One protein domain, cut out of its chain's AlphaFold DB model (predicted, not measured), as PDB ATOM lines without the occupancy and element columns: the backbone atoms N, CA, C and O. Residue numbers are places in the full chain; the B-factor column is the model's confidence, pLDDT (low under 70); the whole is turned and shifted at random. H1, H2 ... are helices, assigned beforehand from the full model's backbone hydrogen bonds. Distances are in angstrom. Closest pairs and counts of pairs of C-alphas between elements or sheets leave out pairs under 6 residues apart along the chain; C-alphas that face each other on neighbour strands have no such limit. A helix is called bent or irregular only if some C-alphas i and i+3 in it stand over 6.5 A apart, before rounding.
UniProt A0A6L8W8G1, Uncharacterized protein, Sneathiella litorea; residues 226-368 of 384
ATOM      1  N   PRO A 226     -35.141 -15.007  44.304       74.81
ATOM      2  CA  PRO A 226     -34.094 -15.223  43.295       74.81
ATOM      3  C   PRO A 226     -34.662 -15.334  41.869       74.81
ATOM      4  O   PRO A 226     -33.974 -15.037  40.894       74.81
ATOM      5  N   LEU A 227     -35.955 -15.663  41.751       73.50
ATOM      6  CA  LEU A 227     -36.727 -15.624  40.506       73.50
ATOM      7  C   LEU A 227     -36.761 -14.232  39.844       73.50
ATOM      8  O   LEU A 227     -36.868 -14.160  38.624       73.50
ATOM      9  N   LEU A 228     -36.622 -13.139  40.609       79.31
ATOM     10  CA  LEU A 228     -36.515 -11.779  40.059       79.31
ATOM     11  C   LEU A 228     -35.207 -11.541  39.293       79.31
ATOM     12  O   LEU A 228     -35.139 -10.600  38.511       79.31
ATOM     13  N   TRP A 229     -34.193 -12.388  39.485       82.12
ATOM     14  CA  TRP A 229     -32.954 -12.364  38.708       82.12
ATOM     15  C   TRP A 229     -32.939 -13.454  37.637       82.12
ATOM     16  O   TRP A 229     -32.622 -13.174  36.481       82.12
ATOM     17  N   THR A 230     -33.316 -14.689  37.985       81.12
ATOM     18  CA  THR A 230     -33.214 -15.814  37.046       81.12
ATOM     19  C   THR A 230     -34.221 -15.731  35.905       81.12
ATOM     20  O   THR A 230     -33.844 -16.020  34.773       81.12
ATOM     21  N   VAL A 231     -35.467 -15.295  36.139       82.19
ATOM     22  CA  VAL A 231     -36.484 -15.261  35.073       82.19
ATOM     23  C   VAL A 231     -36.191 -14.166  34.031       82.19
ATOM     24  O   VAL A 231     -36.193 -14.499  32.844       82.19
ATOM     25  N   PRO A 232     -35.833 -12.913  34.396       83.88
ATOM     26  CA  PRO A 232     -35.344 -11.936  33.422       83.88
ATOM     27  C   PRO A 232     -34.086 -12.392  32.681       83.88
ATOM     28  O   PRO A 232     -34.002 -12.197  31.472       83.88
ATOM     29  N   LEU A 233     -33.137 -13.049  33.360       85.75
ATOM     30  CA  LEU A 233     -31.939 -13.587  32.709       85.75
ATOM     31  C   LEU A 233     -32.291 -14.666  31.671       85.75
ATOM     32  O   LEU A 233     -31.768 -14.631  30.559       85.75
ATOM     33  N   SER A 234     -33.215 -15.581  31.984       84.31
ATOM     34  CA  SER A 234     -33.724 -16.566  31.019       84.31
ATOM     35  C   SER A 234     -34.434 -15.908  29.833       84.31
ATOM     36  O   SER A 234     -34.228 -16.339  28.702       84.31
ATOM     37  N   ILE A 235     -35.223 -14.850  30.064       86.00
ATOM     38  CA  ILE A 235     -35.870 -14.082  28.989       86.00
ATOM     39  C   ILE A 235     -34.816 -13.422  28.086       86.00
ATOM     40  O   ILE A 235     -34.922 -13.542  26.870       86.00
ATOM     41  N   ILE A 236     -33.781 -12.792  28.658       89.81
ATOM     42  CA  ILE A 236     -32.677 -12.163  27.908       89.81
ATOM     43  C   ILE A 236     -31.907 -13.199  27.080       89.81
ATOM     44  O   ILE A 236     -31.649 -12.970  25.903       89.81
ATOM     45  N   ILE A 237     -31.569 -14.358  27.655       88.25
ATOM     46  CA  ILE A 237     -30.902 -15.449  26.922       88.25
ATOM     47  C   ILE A 237     -31.765 -15.905  25.736       88.25
ATOM     48  O   ILE A 237     -31.250 -16.106  24.635       88.25
ATOM     49  N   LEU A 238     -33.081 -16.024  25.925       85.38
ATOM     50  CA  LEU A 238     -33.978 -16.437  24.852       85.38
ATOM     51  C   LEU A 238     -34.071 -15.381  23.740       85.38
ATOM     52  O   LEU A 238     -33.895 -15.717  22.572       85.38
ATOM     53  N   THR A 239     -34.305 -14.111  24.084       84.06
ATOM     54  CA  THR A 239     -34.529 -13.027  23.108       84.06
ATOM     55  C   THR A 239     -33.260 -12.531  22.421       84.06
ATOM     56  O   THR A 239     -33.337 -12.124  21.264       84.06
ATOM     57  N   VAL A 240     -32.102 -12.583  23.084       89.88
ATOM     58  CA  VAL A 240     -30.826 -12.069  22.548       89.88
ATOM     59  C   VAL A 240     -29.971 -13.167  21.905       89.88
ATOM     60  O   VAL A 240     -29.176 -12.861  21.022       89.88
ATOM     61  N   ILE A 241     -30.126 -14.437  22.304       90.88
ATOM     62  CA  ILE A 241     -29.306 -15.547  21.779       90.88
ATOM     63  C   ILE A 241     -30.156 -16.529  20.967       90.88
ATOM     64  O   ILE A 241     -29.886 -16.738  19.787       90.88
ATOM     65  N   VAL A 242     -31.195 -17.121  21.563       88.50
ATOM     66  CA  VAL A 242     -31.946 -18.213  20.911       88.50
ATOM     67  C   VAL A 242     -32.769 -17.714  19.721       88.50
ATOM     68  O   VAL A 242     -32.727 -18.323  18.654       88.50
ATOM     69  N   PHE A 243     -33.472 -16.587  19.855       84.62
ATOM     70  CA  PHE A 243     -34.283 -16.034  18.768       84.62
ATOM     71  C   PHE A 243     -33.464 -15.612  17.534       84.62
ATOM     72  O   PHE A 243     -33.817 -16.049  16.437       84.62
ATOM     73  N   PRO A 244     -32.356 -14.853  17.654       86.25
ATOM     74  CA  PRO A 244     -31.500 -14.550  16.506       86.25
ATOM     75  C   PRO A 244     -30.897 -15.794  15.844       86.25
ATOM     76  O   PRO A 244     -30.786 -15.823  14.622       86.25
ATOM     77  N   LEU A 245     -30.570 -16.846  16.609       87.31
ATOM     78  CA  LEU A 245     -30.107 -18.119  16.044       87.31
ATOM     79  C   LEU A 245     -31.208 -18.853  15.260       87.31
ATOM     80  O   LEU A 245     -30.923 -19.389  14.192       87.31
ATOM     81  N   LEU A 246     -32.460 -18.841  15.732       86.94
ATOM     82  CA  LEU A 246     -33.596 -19.411  14.991       86.94
ATOM     83  C   LEU A 246     -33.905 -18.622  13.709       86.94
ATOM     84  O   LEU A 246     -34.138 -19.224  12.664       86.94
ATOM     85  N   LEU A 247     -33.851 -17.287  13.756       83.88
ATOM     86  CA  LEU A 247     -34.027 -16.440  12.569       83.88
ATOM     87  C   LEU A 247     -32.887 -16.631  11.554       83.88
ATOM     88  O   LEU A 247     -33.141 -16.707  10.354       83.88
ATOM     89  N   LEU A 248     -31.644 -16.784  12.023       86.69
ATOM     90  CA  LEU A 248     -30.503 -17.125  11.172       86.69
ATOM     91  C   LEU A 248     -30.665 -18.518  10.543       86.69
ATOM     92  O   LEU A 248     -30.434 -18.672   9.347       86.69
ATOM     93  N   ALA A 249     -31.112 -19.517  11.312       85.50
ATOM     94  CA  ALA A 249     -31.393 -20.856  10.796       85.50
ATOM     95  C   ALA A 249     -32.504 -20.840   9.730       85.50
ATOM     96  O   ALA A 249     -32.344 -21.475   8.689       85.50
ATOM     97  N   ARG A 250     -33.581 -20.066   9.935       83.25
ATOM     98  CA  ARG A 250     -34.656 -19.834   8.948       83.25
ATOM     99  C   ARG A 250     -34.110 -19.204   7.659       83.25
ATOM    100  O   ARG A 250     -34.401 -19.683   6.569       83.25
ATOM    101  N   HIS A 251     -33.267 -18.177   7.781       84.62
ATOM    102  CA  HIS A 251     -32.668 -17.493   6.631       84.62
ATOM    103  C   HIS A 251     -31.718 -18.392   5.824       84.62
ATOM    104  O   HIS A 251     -31.815 -18.441   4.600       84.62
ATOM    105  N   LEU A 252     -30.840 -19.143   6.500       88.50
ATOM    106  CA  LEU A 252     -29.941 -20.108   5.855       88.50
ATOM    107  C   LEU A 252     -30.719 -21.262   5.207       88.50
ATOM    108  O   LEU A 252     -30.369 -21.699   4.114       88.50
ATOM    109  N   THR A 253     -31.804 -21.717   5.843       86.50
ATOM    110  CA  THR A 253     -32.690 -22.767   5.315       86.50
ATOM    111  C   THR A 253     -33.234 -22.395   3.935       86.50
ATOM    112  O   THR A 253     -33.088 -23.173   2.995       86.50
ATOM    113  N   GLY A 254     -33.769 -21.178   3.784       82.94
ATOM    114  CA  GLY A 254     -34.277 -20.667   2.505       82.94
ATOM    115  C   GLY A 254     -33.214 -20.377   1.434       82.94
ATOM    116  O   GLY A 254     -33.575 -20.001   0.324       82.94
ATOM    117  N   GLN A 255     -31.920 -20.524   1.743       88.12
ATOM    118  CA  GLN A 255     -30.810 -20.342   0.792       88.12
ATOM    119  C   GLN A 255     -30.074 -21.642   0.442       88.12
ATOM    120  O   GLN A 255     -29.378 -21.682  -0.571       88.12
ATOM    121  N   MET A 256     -30.164 -22.680   1.281       91.19
ATOM    122  CA  MET A 256     -29.323 -23.884   1.179       91.19
ATOM    123  C   MET A 256     -30.069 -25.165   0.785       91.19
ATOM    124  O   MET A 256     -29.413 -26.159   0.479       91.19
ATOM    125  N   PHE A 257     -31.404 -25.163   0.778       92.00
ATOM    126  CA  PHE A 257     -32.219 -26.346   0.481       92.00
ATOM    127  C   PHE A 257     -33.207 -26.116  -0.672       92.00
ATOM    128  O   PHE A 257     -33.441 -24.987  -1.095       92.00
ATOM    129  N   THR A 258     -33.785 -27.208  -1.179       91.38
ATOM    130  CA  THR A 258     -34.903 -27.177  -2.135       91.38
ATOM    131  C   THR A 258     -36.152 -26.572  -1.498       91.38
ATOM    132  O   THR A 258     -36.334 -26.673  -0.287       91.38
ATOM    133  N   GLU A 259     -37.030 -25.971  -2.306       88.12
ATOM    134  CA  GLU A 259     -38.187 -25.199  -1.820       88.12
ATOM    135  C   GLU A 259     -39.104 -25.995  -0.876       88.12
ATOM    136  O   GLU A 259     -39.508 -25.472   0.158       88.12
ATOM    137  N   GLU A 260     -39.359 -27.275  -1.170       88.88
ATOM    138  CA  GLU A 260     -40.177 -28.171  -0.334       88.88
ATOM    139  C   GLU A 260     -39.569 -28.378   1.066       88.88
ATOM    140  O   GLU A 260     -40.212 -28.116   2.081       88.88
ATOM    141  N   PHE A 261     -38.294 -28.780   1.139       84.88
ATOM    142  CA  PHE A 261     -37.605 -28.994   2.417       84.88
ATOM    143  C   PHE A 261     -37.366 -27.675   3.163       84.88
ATOM    144  O   PHE A 261     -37.433 -27.618   4.393       84.88
ATOM    145  N   ALA A 262     -37.109 -26.593   2.422       85.81
ATOM    146  CA  ALA A 262     -36.995 -25.260   2.980       85.81
ATOM    147  C   ALA A 262     -38.321 -24.807   3.607       85.81
ATOM    148  O   ALA A 262     -38.281 -24.215   4.683       85.81
ATOM    149  N   ALA A 263     -39.472 -25.118   3.000       84.69
ATOM    150  CA  ALA A 263     -40.791 -24.824   3.552       84.69
ATOM    151  C   ALA A 263     -41.056 -25.600   4.854       84.69
ATOM    152  O   ALA A 263     -41.336 -24.967   5.873       84.69
ATOM    153  N   ASP A 264     -40.878 -26.926   4.865       86.38
ATOM    154  CA  ASP A 264     -41.076 -27.772   6.057       86.38
ATOM    155  C   ASP A 264     -40.195 -27.336   7.242       86.38
ATOM    156  O   ASP A 264     -40.652 -27.216   8.388       86.38
ATOM    157  N   LEU A 265     -38.915 -27.052   6.983       86.12
ATOM    158  CA  LEU A 265     -37.982 -26.635   8.029       86.12
ATOM    159  C   LEU A 265     -38.247 -25.187   8.485       86.12
ATOM    160  O   LEU A 265     -38.187 -24.897   9.682       86.12
ATOM    161  N   THR A 266     -38.635 -24.293   7.570       85.38
ATOM    162  CA  THR A 266     -39.096 -22.926   7.883       85.38
ATOM    163  C   THR A 266     -40.357 -22.945   8.748       85.38
ATOM    164  O   THR A 266     -40.453 -22.174   9.708       85.38
ATOM    165  N   TRP A 267     -41.297 -23.845   8.458       85.94
ATOM    166  CA  TRP A 267     -42.513 -24.066   9.236       85.94
ATOM    167  C   TRP A 267     -42.192 -24.530  10.661       85.94
ATOM    168  O   TRP A 267     -42.577 -23.876  11.633       85.94
ATOM    169  N   SER A 268     -41.380 -25.582  10.793       88.69
ATOM    170  CA  SER A 268     -40.932 -26.129  12.083       88.69
ATOM    171  C   SER A 268     -40.205 -25.088  12.955       88.69
ATOM    172  O   SER A 268     -40.469 -24.964  14.159       88.69
ATOM    173  N   ILE A 269     -39.348 -24.257  12.348       88.12
ATOM    174  CA  ILE A 269     -38.698 -23.127  13.031       88.12
ATOM    175  C   ILE A 269     -39.728 -22.062  13.451       88.12
ATOM    176  O   ILE A 269     -39.606 -21.506  14.543       88.12
ATOM    177  N   GLY A 270     -40.761 -21.805  12.640       84.00
ATOM    178  CA  GLY A 270     -41.868 -20.897  12.968       84.00
ATOM    179  C   GLY A 270     -42.669 -21.348  14.194       84.00
ATOM    180  O   GLY A 270     -42.809 -20.584  15.150       84.00
ATOM    181  N   VAL A 271     -43.102 -22.612  14.224       85.12
ATOM    182  CA  VAL A 271     -43.801 -23.213  15.379       85.12
ATOM    183  C   VAL A 271     -42.919 -23.178  16.635       85.12
ATOM    184  O   VAL A 271     -43.392 -22.841  17.724       85.12
ATOM    185  N   THR A 272     -41.618 -23.450  16.490       86.88
ATOM    186  CA  THR A 272     -40.642 -23.369  17.589       86.88
ATOM    187  C   THR A 272     -40.494 -21.935  18.116       86.88
ATOM    188  O   THR A 272     -40.540 -21.711  19.325       86.88
ATOM    189  N   ALA A 273     -40.371 -20.944  17.228       84.56
ATOM    190  CA  ALA A 273     -40.300 -19.530  17.587       84.56
ATOM    191  C   ALA A 273     -41.576 -19.057  18.312       84.56
ATOM    192  O   ALA A 273     -41.489 -18.397  19.348       84.56
ATOM    193  N   ALA A 274     -42.754 -19.466  17.836       82.94
ATOM    194  CA  ALA A 274     -44.033 -19.171  18.473       82.94
ATOM    195  C   ALA A 274     -44.173 -19.801  19.867       82.94
ATOM    196  O   ALA A 274     -44.613 -19.130  20.806       82.94
ATOM    197  N   PHE A 275     -43.748 -21.059  20.034       87.19
ATOM    198  CA  PHE A 275     -43.675 -21.699  21.347       87.19
ATOM    199  C   PHE A 275     -42.794 -20.877  22.299       87.19
ATOM    200  O   PHE A 275     -43.222 -20.520  23.395       87.19
ATOM    201  N   LEU A 276     -41.585 -20.499  21.876       87.44
ATOM    202  CA  LEU A 276     -40.681 -19.700  22.706       87.44
ATOM    203  C   LEU A 276     -41.254 -18.309  23.041       87.44
ATOM    204  O   LEU A 276     -41.100 -17.853  24.176       87.44
ATOM    205  N   TRP A 277     -41.982 -17.660  22.127       86.44
ATOM    206  CA  TRP A 277     -42.667 -16.391  22.411       86.44
ATOM    207  C   TRP A 277     -43.790 -16.562  23.439       86.44
ATOM    208  O   TRP A 277     -43.921 -15.734  24.343       86.44
ATOM    209  N   GLY A 278     -44.540 -17.665  23.367       82.44
ATOM    210  CA  GLY A 278     -45.517 -18.046  24.386       82.44
ATOM    211  C   GLY A 278     -44.887 -18.244  25.773       82.44
ATOM    212  O   GLY A 278     -45.420 -17.758  26.775       82.44
ATOM    213  N   VAL A 279     -43.711 -18.884  25.843       86.56
ATOM    214  CA  VAL A 279     -42.938 -19.016  27.094       86.56
ATOM    215  C   VAL A 279     -42.541 -17.636  27.635       86.56
ATOM    216  O   VAL A 279     -42.749 -17.365  28.819       86.56
ATOM    217  N   VAL A 280     -42.020 -16.734  26.790       88.94
ATOM    218  CA  VAL A 280     -41.625 -15.370  27.206       88.94
ATOM    219  C   VAL A 280     -42.822 -14.567  27.713       88.94
ATOM    220  O   VAL A 280     -42.699 -13.902  28.744       88.94
ATOM    221  N   GLY A 281     -43.984 -14.655  27.060       82.50
ATOM    222  CA  GLY A 281     -45.218 -13.996  27.508       82.50
ATOM    223  C   GLY A 281     -45.620 -14.416  28.923       82.50
ATOM    224  O   GLY A 281     -45.783 -13.569  29.807       82.50
ATOM    225  N   ALA A 282     -45.677 -15.727  29.172       85.00
ATOM    226  CA  ALA A 282     -46.039 -16.265  30.481       85.00
ATOM    227  C   ALA A 282     -44.999 -15.940  31.572       85.00
ATOM    228  O   ALA A 282     -45.365 -15.554  32.685       85.00
ATOM    229  N   LEU A 283     -43.700 -16.046  31.261       85.81
ATOM    230  CA  LEU A 283     -42.615 -15.729  32.199       85.81
ATOM    231  C   LEU A 283     -42.519 -14.230  32.522       85.81
ATOM    232  O   LEU A 283     -42.210 -13.864  33.660       85.81
ATOM    233  N   THR A 284     -42.834 -13.353  31.566       86.06
ATOM    234  CA  THR A 284     -42.884 -11.897  31.786       86.06
ATOM    235  C   THR A 284     -44.005 -11.544  32.764       86.06
ATOM    236  O   THR A 284     -43.769 -10.841  33.751       86.06
ATOM    237  N   LEU A 285     -45.207 -12.099  32.563       83.75
ATOM    238  CA  LEU A 285     -46.339 -11.885  33.470       83.75
ATOM    239  C   LEU A 285     -46.086 -12.478  34.866       83.75
ATOM    240  O   LEU A 285     -46.431 -11.866  35.878       83.75
ATOM    241  N   LEU A 286     -45.438 -13.645  34.935       84.12
ATOM    242  CA  LEU A 286     -45.003 -14.253  36.192       84.12
ATOM    243  C   LEU A 286     -44.013 -13.348  36.944       84.12
ATOM    244  O   LEU A 286     -44.189 -13.119  38.140       84.12
ATOM    245  N   THR A 287     -43.019 -12.791  36.248       84.69
ATOM    246  CA  THR A 287     -42.034 -11.864  36.829       84.69
ATOM    247  C   THR A 287     -42.713 -10.608  37.372       84.69
ATOM    248  O   THR A 287     -42.449 -10.215  38.507       84.69
ATOM    249  N   LEU A 288     -43.636 -10.012  36.607       83.75
ATOM    250  CA  LEU A 288     -44.404  -8.842  37.035       83.75
ATOM    251  C   LEU A 288     -45.240  -9.136  38.291       83.75
ATOM    252  O   LEU A 288     -45.226  -8.351  39.236       83.75
ATOM    253  N   ASN A 289     -45.917 -10.286  38.341       83.50
ATOM    254  CA  ASN A 289     -46.699 -10.696  39.509       83.50
ATOM    255  C   ASN A 289     -45.819 -10.932  40.751       83.50
ATOM    256  O   ASN A 289     -46.189 -10.497  41.841       83.50
ATOM    257  N   ILE A 290     -44.639 -11.547  40.600       82.38
ATOM    258  CA  ILE A 290     -43.667 -11.707  41.698       82.38
ATOM    259  C   ILE A 290     -43.163 -10.334  42.169       82.38
ATOM    260  O   ILE A 290     -43.159 -10.069  43.369       82.38
ATOM    261  N   ALA A 291     -42.802  -9.433  41.251       81.88
ATOM    262  CA  ALA A 291     -42.335  -8.087  41.587       81.88
ATOM    263  C   ALA A 291     -43.408  -7.262  42.322       81.88
ATOM    264  O   ALA A 291     -43.101  -6.567  43.291       81.88
ATOM    265  N   LEU A 292     -44.676  -7.373  41.912       82.88
ATOM    266  CA  LEU A 292     -45.807  -6.737  42.594       82.88
ATOM    267  C   LEU A 292     -46.069  -7.344  43.982       82.88
ATOM    268  O   LEU A 292     -46.333  -6.590  44.918       82.88
ATOM    269  N   ALA A 293     -45.961  -8.667  44.141       81.38
ATOM    270  CA  ALA A 293     -46.107  -9.333  45.437       81.38
ATOM    271  C   ALA A 293     -44.987  -8.935  46.414       81.38
ATOM    272  O   ALA A 293     -45.277  -8.536  47.542       81.38
ATOM    273  N   VAL A 294     -43.723  -8.950  45.969       82.19
ATOM    274  CA  VAL A 294     -42.561  -8.518  46.770       82.19
ATOM    275  C   VAL A 294     -42.683  -7.037  47.144       82.19
ATOM    276  O   VAL A 294     -42.535  -6.692  48.314       82.19
ATOM    277  N   ARG A 295     -43.052  -6.157  46.197       83.69
ATOM    278  CA  ARG A 295     -43.260  -4.718  46.463       83.69
ATOM    279  C   ARG A 295     -44.323  -4.454  47.536       83.69
ATOM    280  O   ARG A 295     -44.217  -3.459  48.249       83.69
ATOM    281  N   ARG A 296     -45.340  -5.312  47.649       83.06
ATOM    282  CA  ARG A 296     -46.406  -5.207  48.660       83.06
ATOM    283  C   ARG A 296     -46.138  -6.019  49.943       83.06
ATOM    284  O   ARG A 296     -46.945  -5.955  50.861       83.06
ATOM    285  N   ARG A 297     -45.012  -6.745  50.024       80.88
ATOM    286  CA  ARG A 297     -44.636  -7.696  51.098       80.88
ATOM    287  C   ARG A 297     -45.556  -8.934  51.239       80.88
ATOM    288  O   ARG A 297     -45.546  -9.623  52.260       80.88
ATOM    289  N   HIS A 298     -46.300  -9.260  50.176       81.75
ATOM    290  CA  HIS A 298     -47.189 -10.432  50.050       81.75
ATOM    291  C   HIS A 298     -46.516 -11.664  49.434       81.75
ATOM    292  O   HIS A 298     -47.199 -12.624  49.082       81.75
ATOM    293  N   PHE A 299     -45.200 -11.642  49.208       78.62
ATOM    294  CA  PHE A 299     -44.534 -12.742  48.519       78.62
ATOM    295  C   PHE A 299     -44.309 -13.941  49.448       78.62
ATOM    296  O   PHE A 299     -43.421 -13.929  50.293       78.62
ATOM    297  N   ASP A 300     -45.116 -14.979  49.251       75.81
ATOM    298  CA  ASP A 300     -44.967 -16.303  49.851       75.81
ATOM    299  C   ASP A 300     -44.036 -17.181  48.991       75.81
ATOM    300  O   ASP A 300     -44.238 -17.326  47.777       75.81
ATOM    301  N   GLY A 301     -43.031 -17.809  49.612       66.88
ATOM    302  CA  GLY A 301     -42.172 -18.810  48.985       66.88
ATOM    303  C   GLY A 301     -42.930 -19.979  48.337       66.88
ATOM    304  O   GLY A 301     -42.442 -20.526  47.348       66.88
ATOM    305  N   GLY A 302     -44.148 -20.305  48.779       66.56
ATOM    306  CA  GLY A 302     -45.036 -21.276  48.127       66.56
ATOM    307  C   GLY A 302     -45.377 -20.925  46.670       66.56
ATOM    308  O   GLY A 302     -45.534 -21.817  45.831       66.56
ATOM    309  N   VAL A 303     -45.379 -19.636  46.302       62.62
ATOM    310  CA  VAL A 303     -45.617 -19.159  44.922       62.62
ATOM    311  C   VAL A 303     -44.457 -19.516  43.972       62.62
ATOM    312  O   VAL A 303     -44.625 -19.475  42.750       62.62
ATOM    313  N   ARG A 304     -43.300 -19.946  44.509       63.28
ATOM    314  CA  ARG A 304     -42.175 -20.519  43.740       63.28
ATOM    315  C   ARG A 304     -42.503 -21.889  43.134       63.28
ATOM    316  O   ARG A 304     -41.718 -22.387  42.330       63.28
ATOM    317  N   THR A 305     -43.627 -22.513  43.489       60.09
ATOM    318  CA  THR A 305     -44.035 -23.788  42.889       60.09
ATOM    319  C   THR A 305     -44.414 -23.612  41.410       60.09
ATOM    320  O   THR A 305     -45.334 -22.884  41.039       60.09
ATOM    321  N   SER A 306     -43.704 -24.338  40.543       67.62
ATOM    322  CA  SER A 306     -43.994 -24.523  39.109       67.62
ATOM    323  C   SER A 306     -43.827 -23.330  38.119       67.62
ATOM    324  O   SER A 306     -44.593 -23.234  37.157       67.62
ATOM    325  N   PRO A 307     -42.787 -22.465  38.210       73.00
ATOM    326  CA  PRO A 307     -42.492 -21.475  37.159       73.00
ATOM    327  C   PRO A 307     -42.293 -22.126  35.779       73.00
ATOM    328  O   PRO A 307     -42.759 -21.588  34.777       73.00
ATOM    329  N   GLY A 308     -41.685 -23.319  35.728       72.31
ATOM    330  CA  GLY A 308     -41.528 -24.098  34.497       72.31
ATOM    331  C   GLY A 308     -42.851 -24.589  33.894       72.31
ATOM    332  O   GLY A 308     -42.978 -24.594  32.677       72.31
ATOM    333  N   LEU A 309     -43.855 -24.922  34.718       78.50
ATOM    334  CA  LEU A 309     -45.195 -25.318  34.251       78.50
ATOM    335  C   LEU A 309     -45.961 -24.124  33.676       78.50
ATOM    336  O   LEU A 309     -46.603 -24.237  32.637       78.50
ATOM    337  N   ARG A 310     -45.868 -22.960  34.333       78.38
ATOM    338  CA  ARG A 310     -46.433 -21.706  33.813       78.38
ATOM    339  C   ARG A 310     -45.771 -21.315  32.487       78.38
ATOM    340  O   ARG A 310     -46.471 -20.938  31.553       78.38
ATOM    341  N   GLY A 311     -44.448 -21.471  32.386       76.62
ATOM    342  CA  GLY A 311     -43.695 -21.277  31.147       76.62
ATOM    343  C   GLY A 311     -44.120 -22.236  30.030       76.62
ATOM    344  O   GLY A 311     -44.460 -21.775  28.945       76.62
ATOM    345  N   SER A 312     -44.161 -23.550  30.284       75.94
ATOM    346  CA  SER A 312     -44.521 -24.546  29.263       75.94
ATOM    347  C   SER A 312     -45.978 -24.439  28.812       75.94
ATOM    348  O   SER A 312     -46.242 -24.541  27.617       75.94
ATOM    349  N   LEU A 313     -46.917 -24.140  29.717       80.69
ATOM    350  CA  LEU A 313     -48.309 -23.838  29.365       80.69
ATOM    351  C   LEU A 313     -48.416 -22.556  28.515       80.69
ATOM    352  O   LEU A 313     -49.209 -22.501  27.576       80.69
ATOM    353  N   GLY A 314     -47.579 -21.552  28.802       78.94
ATOM    354  CA  GLY A 314     -47.331 -20.390  27.943       78.94
ATOM    355  C   GLY A 314     -46.912 -20.768  26.533       78.94
ATOM    356  O   GLY A 314     -47.546 -20.335  25.574       78.94
ATOM    357  N   GLY A 315     -45.886 -21.609  26.410       77.44
ATOM    358  CA  GLY A 315     -45.390 -22.054  25.113       77.44
ATOM    359  C   GLY A 315     -46.409 -22.862  24.318       77.44
ATOM    360  O   GLY A 315     -46.626 -22.575  23.144       77.44
ATOM    361  N   LEU A 316     -47.092 -23.818  24.955       84.56
ATOM    362  CA  LEU A 316     -48.119 -24.639  24.303       84.56
ATOM    363  C   LEU A 316     -49.272 -23.789  23.756       84.56
ATOM    364  O   LEU A 316     -49.714 -24.010  22.632       84.56
ATOM    365  N   ILE A 317     -49.735 -22.789  24.514       84.56
ATOM    366  CA  ILE A 317     -50.808 -21.897  24.057       84.56
ATOM    367  C   ILE A 317     -50.297 -20.907  22.999       84.56
ATOM    368  O   ILE A 317     -51.000 -20.679  22.019       84.56
ATOM    369  N   GLY A 318     -49.071 -20.383  23.113       78.50
ATOM    370  CA  GLY A 318     -48.461 -19.554  22.065       78.50
ATOM    371  C   GLY A 318     -48.312 -20.293  20.727       78.50
ATOM    372  O   GLY A 318     -48.689 -19.761  19.684       78.50
ATOM    373  N   ALA A 319     -47.863 -21.550  20.766       78.94
ATOM    374  CA  ALA A 319     -47.802 -22.427  19.599       78.94
ATOM    375  C   ALA A 319     -49.199 -22.722  19.026       78.94
ATOM    376  O   ALA A 319     -49.391 -22.630  17.817       78.94
ATOM    377  N   ALA A 320     -50.199 -23.007  19.870       84.25
ATOM    378  CA  ALA A 320     -51.574 -23.216  19.415       84.25
ATOM    379  C   ALA A 320     -52.157 -21.969  18.720       84.25
ATOM    380  O   ALA A 320     -52.771 -22.098  17.663       84.25
ATOM    381  N   PHE A 321     -51.906 -20.764  19.252       83.50
ATOM    382  CA  PHE A 321     -52.298 -19.508  18.600       83.50
ATOM    383  C   PHE A 321     -51.646 -19.354  17.220       83.50
ATOM    384  O   PHE A 321     -52.350 -19.053  16.259       83.50
ATOM    385  N   PHE A 322     -50.343 -19.623  17.097       83.12
ATOM    386  CA  PHE A 322     -49.635 -19.603  15.812       83.12
ATOM    387  C   PHE A 322     -50.250 -20.580  14.799       83.12
ATOM    388  O   PHE A 322     -50.679 -20.147  13.732       83.12
ATOM    389  N   MET A 323     -50.404 -21.854  15.176       85.56
ATOM    390  CA  MET A 323     -50.987 -22.909  14.332       85.56
ATOM    391  C   MET A 323     -52.400 -22.555  13.837       85.56
ATOM    392  O   MET A 323     -52.763 -22.866  12.707       85.56
ATOM    393  N   THR A 324     -53.211 -21.889  14.669       87.00
ATOM    394  CA  THR A 324     -54.565 -21.462  14.270       87.00
ATOM    395  C   THR A 324     -54.602 -20.206  13.400       87.00
ATOM    396  O   THR A 324     -55.584 -20.011  12.688       87.00
ATOM    397  N   LEU A 325     -53.572 -19.355  13.445       84.88
ATOM    398  CA  LEU A 325     -53.528 -18.073  12.727       84.88
ATOM    399  C   LEU A 325     -52.765 -18.143  11.405       84.88
ATOM    400  O   LEU A 325     -53.125 -17.427  10.475       84.88
ATOM    401  N   GLU A 326     -51.768 -19.020  11.289       83.12
ATOM    402  CA  GLU A 326     -50.998 -19.251  10.059       83.12
ATOM    403  C   GLU A 326     -51.899 -19.573   8.852       83.12
ATOM    404  O   GLU A 326     -51.683 -19.058   7.757       83.12
ATOM    405  N   ILE A 327     -52.976 -20.334   9.085       85.81
ATOM    406  CA  ILE A 327     -54.018 -20.680   8.100       85.81
ATOM    407  C   ILE A 327     -54.659 -19.429   7.459       85.81
ATOM    408  O   ILE A 327     -55.095 -19.472   6.310       85.81
ATOM    409  N   TRP A 328     -54.714 -18.310   8.190       84.56
ATOM    410  CA  TRP A 328     -55.335 -17.048   7.764       84.56
ATOM    411  C   TRP A 328     -54.313 -15.968   7.391       84.56
ATOM    412  O   TRP A 328     -54.633 -15.044   6.644       84.56
ATOM    413  N   VAL A 329     -53.093 -16.069   7.925       83.69
ATOM    414  CA  VAL A 329     -52.004 -15.096   7.779       83.69
ATOM    415  C   VAL A 329     -50.755 -15.850   7.300       83.69
ATOM    416  O   VAL A 329     -49.869 -16.144   8.103       83.69
ATOM    417  N   PRO A 330     -50.667 -16.206   6.004       75.12
ATOM    418  CA  PRO A 330     -49.536 -16.965   5.485       75.12
ATOM    419  C   PRO A 330     -48.234 -16.157   5.584       75.12
ATOM    420  O   PRO A 330     -48.202 -14.968   5.255       75.12
ATOM    421  N   MET A 331     -47.145 -16.813   5.992       72.81
ATOM    422  CA  MET A 331     -45.814 -16.206   6.151       72.81
ATOM    423  C   MET A 331     -45.143 -15.905   4.801       72.81
ATOM    424  O   MET A 331     -44.203 -16.581   4.397       72.81
ATOM    425  N   LYS A 332     -45.645 -14.888   4.095       77.19
ATOM    426  CA  LYS A 332     -45.056 -14.374   2.844       77.19
ATOM    427  C   LYS A 332     -44.062 -13.236   3.074       77.19
ATOM    428  O   LYS A 332     -43.089 -13.123   2.341       77.19
ATOM    429  N   ASP A 333     -44.295 -12.434   4.114       81.00
ATOM    430  CA  ASP A 333     -43.513 -11.244   4.450       81.00
ATOM    431  C   ASP A 333     -43.108 -11.248   5.932       81.00
ATOM    432  O   ASP A 333     -43.859 -11.704   6.798       81.00
ATOM    433  N   ALA A 334     -41.962 -10.642   6.258       74.88
ATOM    434  CA  ALA A 334     -41.461 -10.552   7.637       74.88
ATOM    435  C   ALA A 334     -42.417  -9.808   8.601       74.88
ATOM    436  O   ALA A 334     -42.369 -10.004   9.817       74.88
ATOM    437  N   THR A 335     -43.317  -8.973   8.077       80.00
ATOM    438  CA  THR A 335     -44.389  -8.315   8.842       80.00
ATOM    439  C   THR A 335     -45.463  -9.303   9.308       80.00
ATOM    440  O   THR A 335     -45.926  -9.200  10.445       80.00
ATOM    441  N   ALA A 336     -45.818 -10.286   8.475       80.44
ATOM    442  CA  ALA A 336     -46.727 -11.375   8.830       80.44
ATOM    443  C   ALA A 336     -46.082 -12.303   9.872       80.44
ATOM    444  O   ALA A 336     -46.711 -12.624  10.882       80.44
ATOM    445  N   GLU A 337     -44.800 -12.646   9.694       75.62
ATOM    446  CA  GLU A 337     -44.031 -13.401  10.694       75.62
ATOM    447  C   GLU A 337     -44.002 -12.681  12.050       75.62
ATOM    448  O   GLU A 337     -44.257 -13.294  13.089       75.62
ATOM    449  N   PHE A 338     -43.732 -11.371  12.069       78.50
ATOM    450  CA  PHE A 338     -43.730 -10.588  13.304       78.50
ATOM    451  C   PHE A 338     -45.116 -10.553  13.971       78.50
ATOM    452  O   PHE A 338     -45.211 -10.738  15.185       78.50
ATOM    453  N   ALA A 339     -46.194 -10.381  13.198       82.69
ATOM    454  CA  ALA A 339     -47.562 -10.381  13.717       82.69
ATOM    455  C   ALA A 339     -47.965 -11.737  14.331       82.69
ATOM    456  O   ALA A 339     -48.543 -11.775  15.421       82.69
ATOM    457  N   LEU A 340     -47.610 -12.854  13.685       79.62
ATOM    458  CA  LEU A 340     -47.816 -14.202  14.223       79.62
ATOM    459  C   LEU A 340     -47.040 -14.411  15.533       79.62
ATOM    460  O   LEU A 340     -47.622 -14.832  16.532       79.62
ATOM    461  N   ASN A 341     -45.756 -14.041  15.568       78.12
ATOM    462  CA  ASN A 341     -44.916 -14.140  16.766       78.12
ATOM    463  C   ASN A 341     -45.441 -13.277  17.933       78.12
ATOM    464  O   ASN A 341     -45.500 -13.737  19.074       78.12
ATOM    465  N   MET A 342     -45.894 -12.048  17.659       82.94
ATOM    466  CA  MET A 342     -46.530 -11.186  18.664       82.94
ATOM    467  C   MET A 342     -47.870 -11.738  19.159       82.94
ATOM    468  O   MET A 342     -48.196 -11.584  20.338       82.94
ATOM    469  N   THR A 343     -48.623 -12.444  18.312       81.56
ATOM    470  CA  THR A 343     -49.877 -13.082  18.739       81.56
ATOM    471  C   THR A 343     -49.624 -14.365  19.541       81.56
ATOM    472  O   THR A 343     -50.332 -14.621  20.513       81.56
ATOM    473  N   ALA A 344     -48.556 -15.113  19.247       79.44
ATOM    474  CA  ALA A 344     -48.086 -16.216  20.091       79.44
ATOM    475  C   ALA A 344     -47.620 -15.727  21.481       79.44
ATOM    476  O   ALA A 344     -47.979 -16.316  22.503       79.44
ATOM    477  N   PHE A 345     -46.903 -14.597  21.544       80.75
ATOM    478  CA  PHE A 345     -46.560 -13.912  22.798       80.75
ATOM    479  C   PHE A 345     -47.810 -13.460  23.577       80.75
ATOM    480  O   PHE A 345     -47.901 -13.690  24.785       80.75
ATOM    481  N   ALA A 346     -48.809 -12.890  22.893       82.50
ATOM    482  CA  ALA A 346     -50.094 -12.533  23.496       82.50
ATOM    483  C   ALA A 346     -50.865 -13.766  24.012       82.50
ATOM    484  O   ALA A 346     -51.450 -13.708  25.094       82.50
ATOM    485  N   GLY A 347     -50.799 -14.900  23.308       78.94
ATOM    486  CA  GLY A 347     -51.296 -16.197  23.779       78.94
ATOM    487  C   GLY A 347     -50.597 -16.670  25.060       78.94
ATOM    488  O   GLY A 347     -51.258 -17.118  25.997       78.94
ATOM    489  N   GLY A 348     -49.277 -16.485  25.154       75.75
ATOM    490  CA  GLY A 348     -48.495 -16.733  26.371       75.75
ATOM    491  C   GLY A 348     -48.868 -15.829  27.553       75.75
ATOM    492  O   GLY A 348     -48.912 -16.276  28.697       75.75
ATOM    493  N   ILE A 349     -49.195 -14.560  27.294       83.75
ATOM    494  CA  ILE A 349     -49.762 -13.654  28.307       83.75
ATOM    495  C   ILE A 349     -51.148 -14.150  28.746       83.75
ATOM    496  O   ILE A 349     -51.421 -14.260  29.945       83.75
ATOM    497  N   LEU A 350     -52.017 -14.492  27.791       84.56
ATOM    498  CA  LEU A 350     -53.378 -14.952  28.062       84.56
ATOM    499  C   LEU A 350     -53.396 -16.259  28.869       84.56
ATOM    500  O   LEU A 350     -54.209 -16.388  29.783       84.56
ATOM    501  N   SER A 351     -52.479 -17.196  28.609       80.06
ATOM    502  CA  SER A 351     -52.384 -18.437  29.386       80.06
ATOM    503  C   SER A 351     -52.021 -18.191  30.851       80.06
ATOM    504  O   SER A 351     -52.590 -18.836  31.729       80.06
ATOM    505  N   ALA A 352     -51.135 -17.234  31.143       80.69
ATOM    506  CA  ALA A 352     -50.766 -16.887  32.513       80.69
ATOM    507  C   ALA A 352     -51.934 -16.226  33.269       80.69
ATOM    508  O   ALA A 352     -52.124 -16.496  34.457       80.69
ATOM    509  N   ILE A 353     -52.755 -15.424  32.578       85.25
ATOM    510  CA  ILE A 353     -54.004 -14.861  33.121       85.25
ATOM    511  C   ILE A 353     -55.020 -15.981  33.391       85.25
ATOM    512  O   ILE A 353     -55.564 -16.059  34.493       85.25
ATOM    513  N   LEU A 354     -55.241 -16.878  32.423       83.44
ATOM    514  CA  LEU A 354     -56.143 -18.026  32.565       83.44
ATOM    515  C   LEU A 354     -55.702 -18.955  33.701       83.44
ATOM    516  O   LEU A 354     -56.526 -19.334  34.527       83.44
ATOM    517  N   PHE A 355     -54.409 -19.269  33.808       79.38
ATOM    518  CA  PHE A 355     -53.860 -20.105  34.877       79.38
ATOM    519  C   PHE A 355     -54.037 -19.462  36.257       79.38
ATOM    520  O   PHE A 355     -54.452 -20.138  37.196       79.38
ATOM    521  N   ALA A 356     -53.799 -18.152  36.388       79.31
ATOM    522  CA  ALA A 356     -54.075 -17.423  37.626       79.31
ATOM    523  C   ALA A 356     -55.577 -17.420  37.975       79.31
ATOM    524  O   ALA A 356     -55.941 -17.584  39.141       79.31
ATOM    525  N   GLY A 357     -56.452 -17.297  36.970       82.69
ATOM    526  CA  GLY A 357     -57.903 -17.427  37.119       82.69
ATOM    527  C   GLY A 357     -58.329 -18.820  37.593       82.69
ATOM    528  O   GLY A 357     -59.075 -18.930  38.564       82.69
ATOM    529  N   VAL A 358     -57.801 -19.881  36.977       82.69
ATOM    530  CA  VAL A 358     -58.064 -21.280  37.354       82.69
ATOM    531  C   VAL A 358     -57.547 -21.578  38.760       82.69
ATOM    532  O   VAL A 358     -58.297 -22.123  39.562       82.69
ATOM    533  N   GLN A 359     -56.322 -21.170  39.114       79.69
ATOM    534  CA  GLN A 359     -55.801 -21.353  40.477       79.69
ATOM    535  C   GLN A 359     -56.659 -20.633  41.527       79.69
ATOM    536  O   GLN A 359     -56.905 -21.192  42.595       79.69
ATOM    537  N   ARG A 360     -57.166 -19.430  41.220       80.38
ATOM    538  CA  ARG A 360     -58.096 -18.701  42.094       80.38
ATOM    539  C   ARG A 360     -59.475 -19.367  42.172       80.38
ATOM    540  O   ARG A 360     -60.085 -19.365  43.234       80.38
ATOM    541  N   GLY A 361     -59.959 -19.952  41.077       82.38
ATOM    542  CA  GLY A 361     -61.175 -20.766  41.072       82.38
ATOM    543  C   GLY A 361     -61.029 -22.004  41.958       82.38
ATOM    544  O   GLY A 361     -61.867 -22.241  42.822       82.38
ATOM    545  N   VAL A 362     -59.925 -22.742  41.810       82.19
ATOM    546  CA  VAL A 362     -59.613 -23.925  42.626       82.19
ATOM    547  C   VAL A 362     -59.489 -23.567  44.108       82.19
ATOM    548  O   VAL A 362     -60.064 -24.274  44.927       82.19
ATOM    549  N   SER A 363     -58.819 -22.469  44.480       75.12
ATOM    550  CA  SER A 363     -58.712 -22.092  45.899       75.12
ATOM    551  C   SER A 363     -60.057 -21.695  46.520       75.12
ATOM    552  O   SER A 363     -60.314 -22.048  47.668       75.12
ATOM    553  N   ILE A 364     -60.950 -21.045  45.761       81.44
ATOM    554  CA  ILE A 364     -62.330 -20.771  46.198       81.44
ATOM    555  C   ILE A 364     -63.123 -22.077  46.357       81.44
ATOM    556  O   ILE A 364     -63.799 -22.254  47.365       81.44
ATOM    557  N   VAL A 365     -63.021 -23.006  45.401       84.75
ATOM    558  CA  VAL A 365     -63.699 -24.311  45.462       84.75
ATOM    559  C   VAL A 365     -63.214 -25.127  46.665       84.75
ATOM    560  O   VAL A 365     -64.038 -25.623  47.429       84.75
ATOM    561  N   VAL A 366     -61.900 -25.205  46.900       84.19
ATOM    562  CA  VAL A 366     -61.331 -25.877  48.081       84.19
ATOM    563  C   VAL A 366     -61.825 -25.222  49.375       84.19
ATOM    564  O   VAL A 366     -62.292 -25.934  50.254       84.19
ATOM    565  N   ALA A 367     -61.838 -23.890  49.472       79.19
ATOM    566  CA  ALA A 367     -62.341 -23.179  50.655       79.19
ATOM    567  C   ALA A 367     -63.864 -23.320  50.892       79.19
ATOM    568  O   ALA A 367     -64.343 -23.012  51.984       79.19
ATOM    569  N   VAL A 368     -64.632 -23.770  49.891       88.50
ATOM    570  CA  VAL A 368     -66.061 -24.111  50.021       88.50
ATOM    571  C   VAL A 368     -66.262 -25.573  50.439       88.50
ATOM    572  O   VAL A 368     -67.206 -25.859  51.175       88.50
TER     573      VAL A 368
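AT A GLANCE: This is residues 226 to 368 of the 384 residues of an uncharacterized protein of Sneathiella litorea (UniProt A0A6L8W8G1). Two long helices, H1 and H2, form a hairpin, and on the side of H2 away from H1 the helices H4 and H5 cross H2 and each other, the three coming closest around Gly 278, Gly 318 and Gly 348. The four run roughly along the long axis of an elongated body, the very short H3 sits in the turn between H2 and H4, and residues 357 to 368 of H5 stick out at one end. The printed part has 143 residues with five named helices, in the order H1, H2, H3, H4, H5, and no named strand; its class is all helix. It is only just loose, close to compact, with a radius of gyration of the C-alphas of 17.5 A, and it spans 59 by 32 by 21 A.

HOW THE PARTS SIT: Start with H1, residues 227 to 256, which touches H2, residues 259 to 295, at a shallow tilt of 12 degrees, opposite ways; in this helical hairpin the closest C-alphas are those of Gly 254 and Ala 262, 5.4 A apart. H2 is the hub, touching three helices. With residues 271 to 286 alone it touches H4, residues 307 to 326, at a steep tilt of 43 degrees, opposite ways; look at the closest C-alphas, Gly 278 and Gly 318, 4.0 A apart. With residues 273 to 286 alone it touches residues 340 to 352 of H5, which is residues 334 to 368, at a steep tilt of 45 degrees, the same way; C-alphas 278 and 348 come closest, at 3.8 A. Residues 340 to 355 of H5 touch H4 at a steep tilt of 48 degrees, opposite ways, with the closest C-alphas, Gly 318 and Ala 344, 3.9 A apart. The helix packing is mostly crossed. H1 is apart from H4 and H5. H3, residues 301 to 304, touches no helix; it and H4 meet only through their link. Every O i to N i+4 pair is within hydrogen-bond range in H2, H4 and H5, and 22 of 26 are in H1; H3 is too short for such a pair.

IN THESE COORDINATES: Find C-alpha 227 at (-36.727, -15.624, 40.506); from there H1 runs 40.9 A to C-alpha 256. H1 is neither bent nor irregular, but only just: C-alphas 240 and 243 are 6.5 A apart. H2 begins at C-alpha 259, (-38.187, -25.199, -1.820), and runs 52.7 A to Arg 295. H3 covers 5.5 A from Gly 301 to Arg 304, and H4 28.5 A from Pro 307 to Glu 326. H5 runs 50.8 A from Ala 334 to C-alpha 368 at (-66.061, -24.111, 50.021).

THE WHOLE: The two C-alphas farthest apart are those of Met 256 and Val 368, 61.1 A. The printed part has no cut. The links H1 to H2, H2 to H3 and H3 to H4 are tight, H4 to H5 is short, and no link is long. Residues 357 to 368, which belong to H5, stand free. The mean pLDDT of the printed part is 82.2, and residues 301 to 306 are under 70.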